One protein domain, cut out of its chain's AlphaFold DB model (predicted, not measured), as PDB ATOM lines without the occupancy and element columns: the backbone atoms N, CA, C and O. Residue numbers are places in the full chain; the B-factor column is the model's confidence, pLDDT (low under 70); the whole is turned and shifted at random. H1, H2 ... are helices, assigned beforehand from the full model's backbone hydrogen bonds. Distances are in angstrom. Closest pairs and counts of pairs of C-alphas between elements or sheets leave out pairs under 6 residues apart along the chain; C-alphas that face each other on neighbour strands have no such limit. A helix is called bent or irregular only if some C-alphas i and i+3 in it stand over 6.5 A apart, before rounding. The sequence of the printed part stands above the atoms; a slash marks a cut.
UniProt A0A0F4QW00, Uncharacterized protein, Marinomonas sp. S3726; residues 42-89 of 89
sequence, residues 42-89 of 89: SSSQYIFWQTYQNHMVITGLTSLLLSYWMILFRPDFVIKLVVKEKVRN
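Overview. This is residues 42 to 89 of the 89 residues of an uncharacterized protein of Marinomonas sp. S3726 (UniProt A0A0F4QW00). One long helix, H1, makes the length of this model, and at its end the chain turns a corner into the short helix H2, so that the two form an L. Beyond H2 a tail, residues 84 to 89, runs on away from H1. The printed part has 48 residues with two named helices, H1 then H2, and no named strand; the class is all helix. It is extended, with a radius of gyration of the C-alphas of 18.0 A, and spans 57 by 27 by 7 A.

Along the chain. H1, residues 42 to 73, begins with C-alpha 42 at (180.415, 156.718, 90.449) and measures 46.7 A from first to last C-alpha. It is irregular: C-alphas 43 and 46 are 7.3 A apart. H2, residues 75 to 83, measures 11.5 A and ends with C-alpha 83 at (150.944, 177.562, 125.439).

Arrangement. H1 and H2, joined by a tight link of one residue, only just touch, and only at the corner, with 3 pairs of C-alphas within 8 A. H1 touches H2 with residues 70 to 71 alone; the closest C-alphas of the two helices, those of Ile 71 and Val 78, are 6.2 A apart. Their lines are about perpendicular, at 79 degrees. Every O i to N i+4 pair is within hydrogen-bond range in H2, and 26 of 28 in H1.

Size, cuts and confidence. The C-alphas farthest apart, those of Ser 43 and Asn 89, are 58.2 A apart. Residues 42 to 66 of H1 stand free. The printed part has no cut and ends at the chain's last residue. Mean pLDDT of the printed part is 78.7; residues 78 to 79 and 81 to 89 are under 70.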
ATOM      1  N   SER A  42     181.566 156.614  91.362       81.44
ATOM      2  CA  SER A  42     180.415 156.718  90.449       81.44
ATOM      3  C   SER A  42     179.565 155.445  90.382       81.44
ATOM      4  O   SER A  42     178.340 155.522  90.315       81.44
ATOM      5  N   SER A  43     180.188 154.269  90.495       83.75
ATOM      6  CA  SER A  43     179.516 152.961  90.527       83.75
ATOM      7  C   SER A  43     178.596 152.752  91.736       83.75
ATOM      8  O   SER A  43     177.632 151.998  91.653       83.75
ATOM      9  N   SER A  44     178.868 153.428  92.852       87.31
ATOM     10  CA  SER A  44     178.124 153.315  94.119       87.31
ATOM     11  C   SER A  44     177.309 154.564  94.464       87.31
ATOM     12  O   SER A  44     176.547 154.574  95.432       87.31
ATOM     13  N   GLN A  45     177.425 155.613  93.651       86.62
ATOM     14  CA  GLN A  45     176.789 156.901  93.898       86.62
ATOM     15  C   GLN A  45     175.254 156.798  93.894       86.62
ATOM     16  O   GLN A  45     174.589 157.436  94.710       86.62
ATOM     17  N   TYR A  46     174.683 155.942  93.038       88.00
ATOM     18  CA  TYR A  46     173.236 155.704  93.012       88.00
ATOM     19  C   TYR A  46     172.735 155.075  94.326       88.00
ATOM     20  O   TYR A  46     171.713 155.502  94.860       88.00
ATOM     21  N   ILE A  47     173.486 154.110  94.881       90.25
ATOM     22  CA  ILE A  47     173.149 153.425  96.139       90.25
ATOM     23  C   ILE A  47     173.189 154.425  97.284       90.25
ATOM     24  O   ILE A  47     172.286 154.438  98.120       90.25
ATOM     25  N   PHE A  48     174.209 155.285  97.306       89.56
ATOM     26  CA  PHE A  48     174.340 156.335  98.308       89.56
ATOM     27  C   PHE A  48     173.120 157.264  98.306       89.56
ATOM     28  O   PHE A  48     172.460 157.408  99.335       89.56
ATOM     29  N   TRP A  49     172.768 157.838  97.149       88.12
ATOM     30  CA  TRP A  49     171.634 158.760  97.044       88.12
ATOM     31  C   TRP A  49     170.296 158.094  97.369       88.12
ATOM     32  O   TRP A  49     169.477 158.685  98.073       88.12
ATOM     33  N   GLN A  50     170.085 156.853  96.926       91.25
ATOM     34  CA  GLN A  50     168.865 156.105  97.222       91.25
ATOM     35  C   GLN A  50     168.750 155.762  98.715       91.25
ATOM     36  O   GLN A  50     167.694 155.937  99.324       91.25
ATOM     37  N   THR A  51     169.846 155.321  99.334       90.00
ATOM     38  CA  THR A  51     169.890 155.010 100.773       90.00
ATOM     39  C   THR A  51     169.635 156.262 101.605       90.00
ATOM     40  O   THR A  51     168.868 156.229 102.568       90.00
ATOM     41  N   TYR A  52     170.230 157.379 101.194       87.25
ATOM     42  CA  TYR A  52     170.040 158.677 101.821       87.25
ATOM     43  C   TYR A  52     168.585 159.157 101.750       87.25
ATOM     44  O   TYR A  52     168.014 159.532 102.776       87.25
ATOM     45  N   GLN A  53     167.958 159.084 100.573       88.56
ATOM     46  CA  GLN A  53     166.539 159.414 100.409       88.56
ATOM     47  C   GLN A  53     165.654 158.532 101.296       88.56
ATOM     48  O   GLN A  53     164.786 159.046 102.002       88.56
ATOM     49  N   ASN A  54     165.916 157.223 101.342       90.94
ATOM     50  CA  ASN A  54     165.181 156.310 102.216       90.94
ATOM     51  C   ASN A  54     165.323 156.688 103.697       90.94
ATOM     52  O   ASN A  54     164.332 156.699 104.425       90.94
ATOM     53  N   HIS A  55     166.526 157.047 104.151       88.06
ATOM     54  CA  HIS A  55     166.740 157.491 105.530       88.06
ATOM     55  C   HIS A  55     165.996 158.791 105.847       88.06
ATOM     56  O   HIS A  55     165.376 158.886 106.907       88.06
ATOM     57  N   MET A  56     165.994 159.772 104.939       85.69
ATOM     58  CA  MET A  56     165.194 160.993 105.102       85.69
ATOM     59  C   MET A  56     163.699 160.697 105.254       85.69
ATOM     60  O   MET A  56     163.048 161.241 106.142       85.69
ATOM     61  N   VAL A  57     163.152 159.819 104.411       89.94
ATOM     62  CA  VAL A  57     161.730 159.458 104.465       89.94
ATOM     63  C   VAL A  57     161.401 158.749 105.779       89.94
ATOM     64  O   VAL A  57     160.451 159.134 106.459       89.94
ATOM     65  N   ILE A  58     162.207 157.763 106.186       91.62
ATOM     66  CA  ILE A  58     161.995 157.015 107.436       91.62
ATOM     67  C   ILE A  58     162.077 157.946 108.649       91.62
ATOM     68  O   ILE A  58     161.211 157.902 109.523       91.62
ATOM     69  N   THR A  59     163.093 158.808 108.710       87.69
ATOM     70  CA  THR A  59     163.254 159.761 109.820       87.69
ATOM     71  C   THR A  59     162.115 160.777 109.868       87.69
ATOM     72  O   THR A  59     161.580 161.028 110.949       87.69
ATOM     73  N   GLY A  60     161.677 161.292 108.715       87.00
ATOM     74  CA  GLY A  60     160.517 162.178 108.611       87.00
ATOM     75  C   GLY A  60     159.228 161.517 109.104       87.00
ATOM     76  O   GLY A  60     158.543 162.067 109.967       87.00
ATOM     77  N   LEU A  61     158.931 160.301 108.636       91.44
ATOM     78  CA  LEU A  61     157.757 159.536 109.073       91.44
ATOM     79  C   LEU A  61     157.803 159.219 110.571       91.44
ATOM     80  O   LEU A  61     156.802 159.380 111.267       91.44
ATOM     81  N   THR A  62     158.969 158.828 111.088       90.62
ATOM     82  CA  THR A  62     159.156 158.531 112.516       90.62
ATOM     83  C   THR A  62     158.934 159.778 113.371       90.62
ATOM     84  O   THR A  62     158.276 159.709 114.406       90.62
ATOM     85  N   SER A  63     159.428 160.939 112.928       87.88
ATOM     86  CA  SER A  63     159.215 162.220 113.612       87.88
ATOM     87  C   SER A  63     157.738 162.627 113.634       87.88
ATOM     88  O   SER A  63     157.236 163.058 114.676       87.88
ATOM     89  N   LEU A  64     157.020 162.436 112.524       89.38
ATOM     90  CA  LEU A  64     155.578 162.684 112.449       89.38
ATOM     91  C   LEU A  64     154.798 161.750 113.377       89.38
ATOM     92  O   LEU A  64     153.945 162.212 114.133       89.38
ATOM     93  N   LEU A  65     155.125 160.457 113.370       91.12
ATOM     94  CA  LEU A  65     154.474 159.463 114.217       91.12
ATOM     95  C   LEU A  65     154.713 159.752 115.705       91.12
ATOM     96  O   LEU A  65     153.776 159.707 116.496       91.12
ATOM     97  N   LEU A  66     155.942 160.122 116.076       88.75
ATOM     98  CA  LEU A  66     156.284 160.540 117.436       88.75
ATOM     99  C   LEU A  66     155.509 161.801 117.845       88.75
ATOM    100  O   LEU A  66     154.984 161.872 118.956       88.75
ATOM    101  N   SER A  67     155.408 162.780 116.944       84.94
ATOM    102  CA  SER A  67     154.654 164.015 117.182       84.94
ATOM    103  C   SER A  67     153.171 163.720 117.403       84.94
ATOM    104  O   SER A  67     152.580 164.205 118.364       84.94
ATOM    105  N   TYR A  68     152.581 162.864 116.568       87.44
ATOM    106  CA  TYR A  68     151.190 162.440 116.699       87.44
ATOM    107  C   TYR A  68     150.945 161.643 117.988       87.44
ATOM    108  O   TYR A  68     149.995 161.917 118.723       87.44
ATOM    109  N   TRP A  69     151.843 160.715 118.320       89.94
ATOM    110  CA  TRP A  69     151.803 159.966 119.574       89.94
ATOM    111  C   TRP A  69     151.867 160.894 120.794       89.94
ATOM    112  O   TRP A  69     151.095 160.731 121.738       89.94
ATOM    113  N   MET A  70     152.732 161.914 120.767       83.81
ATOM    114  CA  MET A  70     152.802 162.914 121.833       83.81
ATOM    115  C   MET A  70     151.496 163.695 121.990       83.81
ATOM    116  O   MET A  70     151.091 163.956 123.122       83.81
ATOM    117  N   ILE A  71     150.832 164.047 120.886       84.00
ATOM    118  CA  ILE A  71     149.538 164.744 120.911       84.00
ATOM    119  C   ILE A  71     148.457 163.860 121.541       84.00
ATOM    120  O   ILE A  71     147.713 164.336 122.394       84.00
ATOM    121  N   LEU A  72     148.394 162.579 121.164       83.44
ATOM    122  CA  LEU A  72     147.373 161.652 121.658       83.44
ATOM    123  C   LEU A  72     147.562 161.257 123.126       83.44
ATOM    124  O   LEU A  72     146.604 161.262 123.893       83.44
ATOM    125  N   PHE A  73     148.785 160.893 123.521       83.06
ATOM    126  CA  PHE A  73     149.039 160.269 124.826       83.06
ATOM    127  C   PHE A  73     149.611 161.226 125.871       83.06
ATOM    128  O   PHE A  73     149.579 160.922 127.063       83.06
ATOM    129  N   ARG A  74     150.152 162.377 125.459       79.31
ATOM    130  CA  ARG A  74     150.658 163.412 126.374       79.31
ATOM    131  C   ARG A  74     150.179 164.816 125.983       79.31
ATOM    132  O   ARG A  74     151.011 165.728 125.874       79.31
ATOM    133  N   PRO A  75     148.857 165.030 125.842       75.75
ATOM    134  CA  PRO A  75     148.308 166.324 125.448       75.75
ATOM    135  C   PRO A  75     148.714 167.438 126.419       75.75
ATOM    136  O   PRO A  75     149.078 168.520 125.971       75.75
ATOM    137  N   ASP A  76     148.798 167.172 127.728       74.81
ATOM    138  CA  ASP A  76     149.249 168.159 128.724       74.81
ATOM    139  C   ASP A  76     150.678 168.661 128.486       74.81
ATOM    140  O   ASP A  76     151.005 169.815 128.769       74.81
ATOM    141  N   PHE A  77     151.555 167.797 127.969       70.69
ATOM    142  CA  PHE A  77     152.938 168.152 127.671       70.69
ATOM    143  C   PHE A  77     153.021 168.994 126.395       70.69
ATOM    144  O   PHE A  77     153.769 169.970 126.350       70.69
ATOM    145  N   VAL A  78     152.208 168.655 125.389       65.12
ATOM    146  CA  VAL A  78     152.079 169.420 124.142       65.12
ATOM    147  C   VAL A  78     151.465 170.791 124.411       65.12
ATOM    148  O   VAL A  78     152.030 171.798 123.999       65.12
ATOM    149  N   ILE A  79     150.380 170.863 125.182       69.62
ATOM    150  CA  ILE A  79     149.743 172.121 125.588       69.62
ATOM    151  C   ILE A  79     150.731 172.975 126.384       69.62
ATOM    152  O   ILE A  79     150.879 174.155 126.092       69.62
ATOM    153  N   LYS A  80     151.486 172.405 127.333       70.12
ATOM    154  CA  LYS A  80     152.537 173.151 128.044       70.12
ATOM    155  C   LYS A  80     153.678 173.610 127.141       70.12
ATOM    156  O   LYS A  80     154.292 174.614 127.477       70.12
ATOM    157  N   LEU A  81     153.990 172.909 126.053       65.81
ATOM    158  CA  LEU A  81     154.990 173.332 125.065       65.81
ATOM    159  C   LEU A  81     154.465 174.466 124.175       65.81
ATOM    160  O   LEU A  81     155.169 175.452 123.992       65.81
ATOM    161  N   VAL A  82     153.228 174.349 123.686       64.69
ATOM    162  CA  VAL A  82     152.584 175.301 122.764       64.69
ATOM    163  C   VAL A  82     152.114 176.568 123.490       64.69
ATOM    164  O   VAL A  82     152.319 177.681 123.018       64.69
ATOM    165  N   VAL A  83     151.511 176.436 124.674       58.09
ATOM    166  CA  VAL A  83     150.944 177.562 125.439       58.09
ATOM    167  C   VAL A  83     152.008 178.320 126.237       58.09
ATOM    168  O   VAL A  83     151.814 179.506 126.507       58.09
ATOM    169  N   LYS A  84     153.175 177.727 126.553       52.16
ATOM    170  CA  LYS A  84     154.280 178.494 127.172       52.16
ATOM    171  C   LYS A  84     154.771 179.650 126.303       52.16
ATOM    172  O   LYS A  84     155.341 180.584 126.856       52.16
ATOM    173  N   GLU A  85     154.551 179.611 124.989       51.06
ATOM    174  CA  GLU A  85     154.849 180.748 124.111       51.06
ATOM    175  C   GLU A  85     153.820 181.881 124.224       51.06
ATOM    176  O   GLU A  85     154.159 183.029 123.956       51.06
ATOM    177  N   LYS A  86     152.592 181.611 124.691       44.84
ATOM    178  CA  LYS A  86     151.512 182.610 124.778       44.84
ATOM    179  C   LYS A  86     151.473 183.413 126.082       44.84
ATOM    180  O   LYS A  86     150.788 184.427 126.132       44.84
ATOM    181  N   VAL A  87     152.194 183.001 127.128       44.88
ATOM    182  CA  VAL A  87     152.211 183.685 128.443       44.88
ATOM    183  C   VAL A  87     153.535 184.424 128.660       44.88
ATOM    184  O   VAL A  87     154.209 184.277 129.679       44.88
ATOM    185  N   ARG A  88     153.942 185.204 127.658       41.91
ATOM    186  CA  ARG A  88     155.008 186.202 127.783       41.91
ATOM    187  C   ARG A  88     154.589 187.481 127.057       41.91
ATOM    188  O   ARG A  88     155.204 187.852 126.063       41.91
ATOM    189  N   ASN A  89     153.512 188.092 127.553       38.88
ATOM    190  CA  ASN A  89     153.367 189.548 127.489       38.88
ATOM    191  C   ASN A  89     154.316 190.165 128.519       38.88
ATOM    192  O   ASN A  89     154.388 189.607 129.639       38.88
TER     193      ASN A  89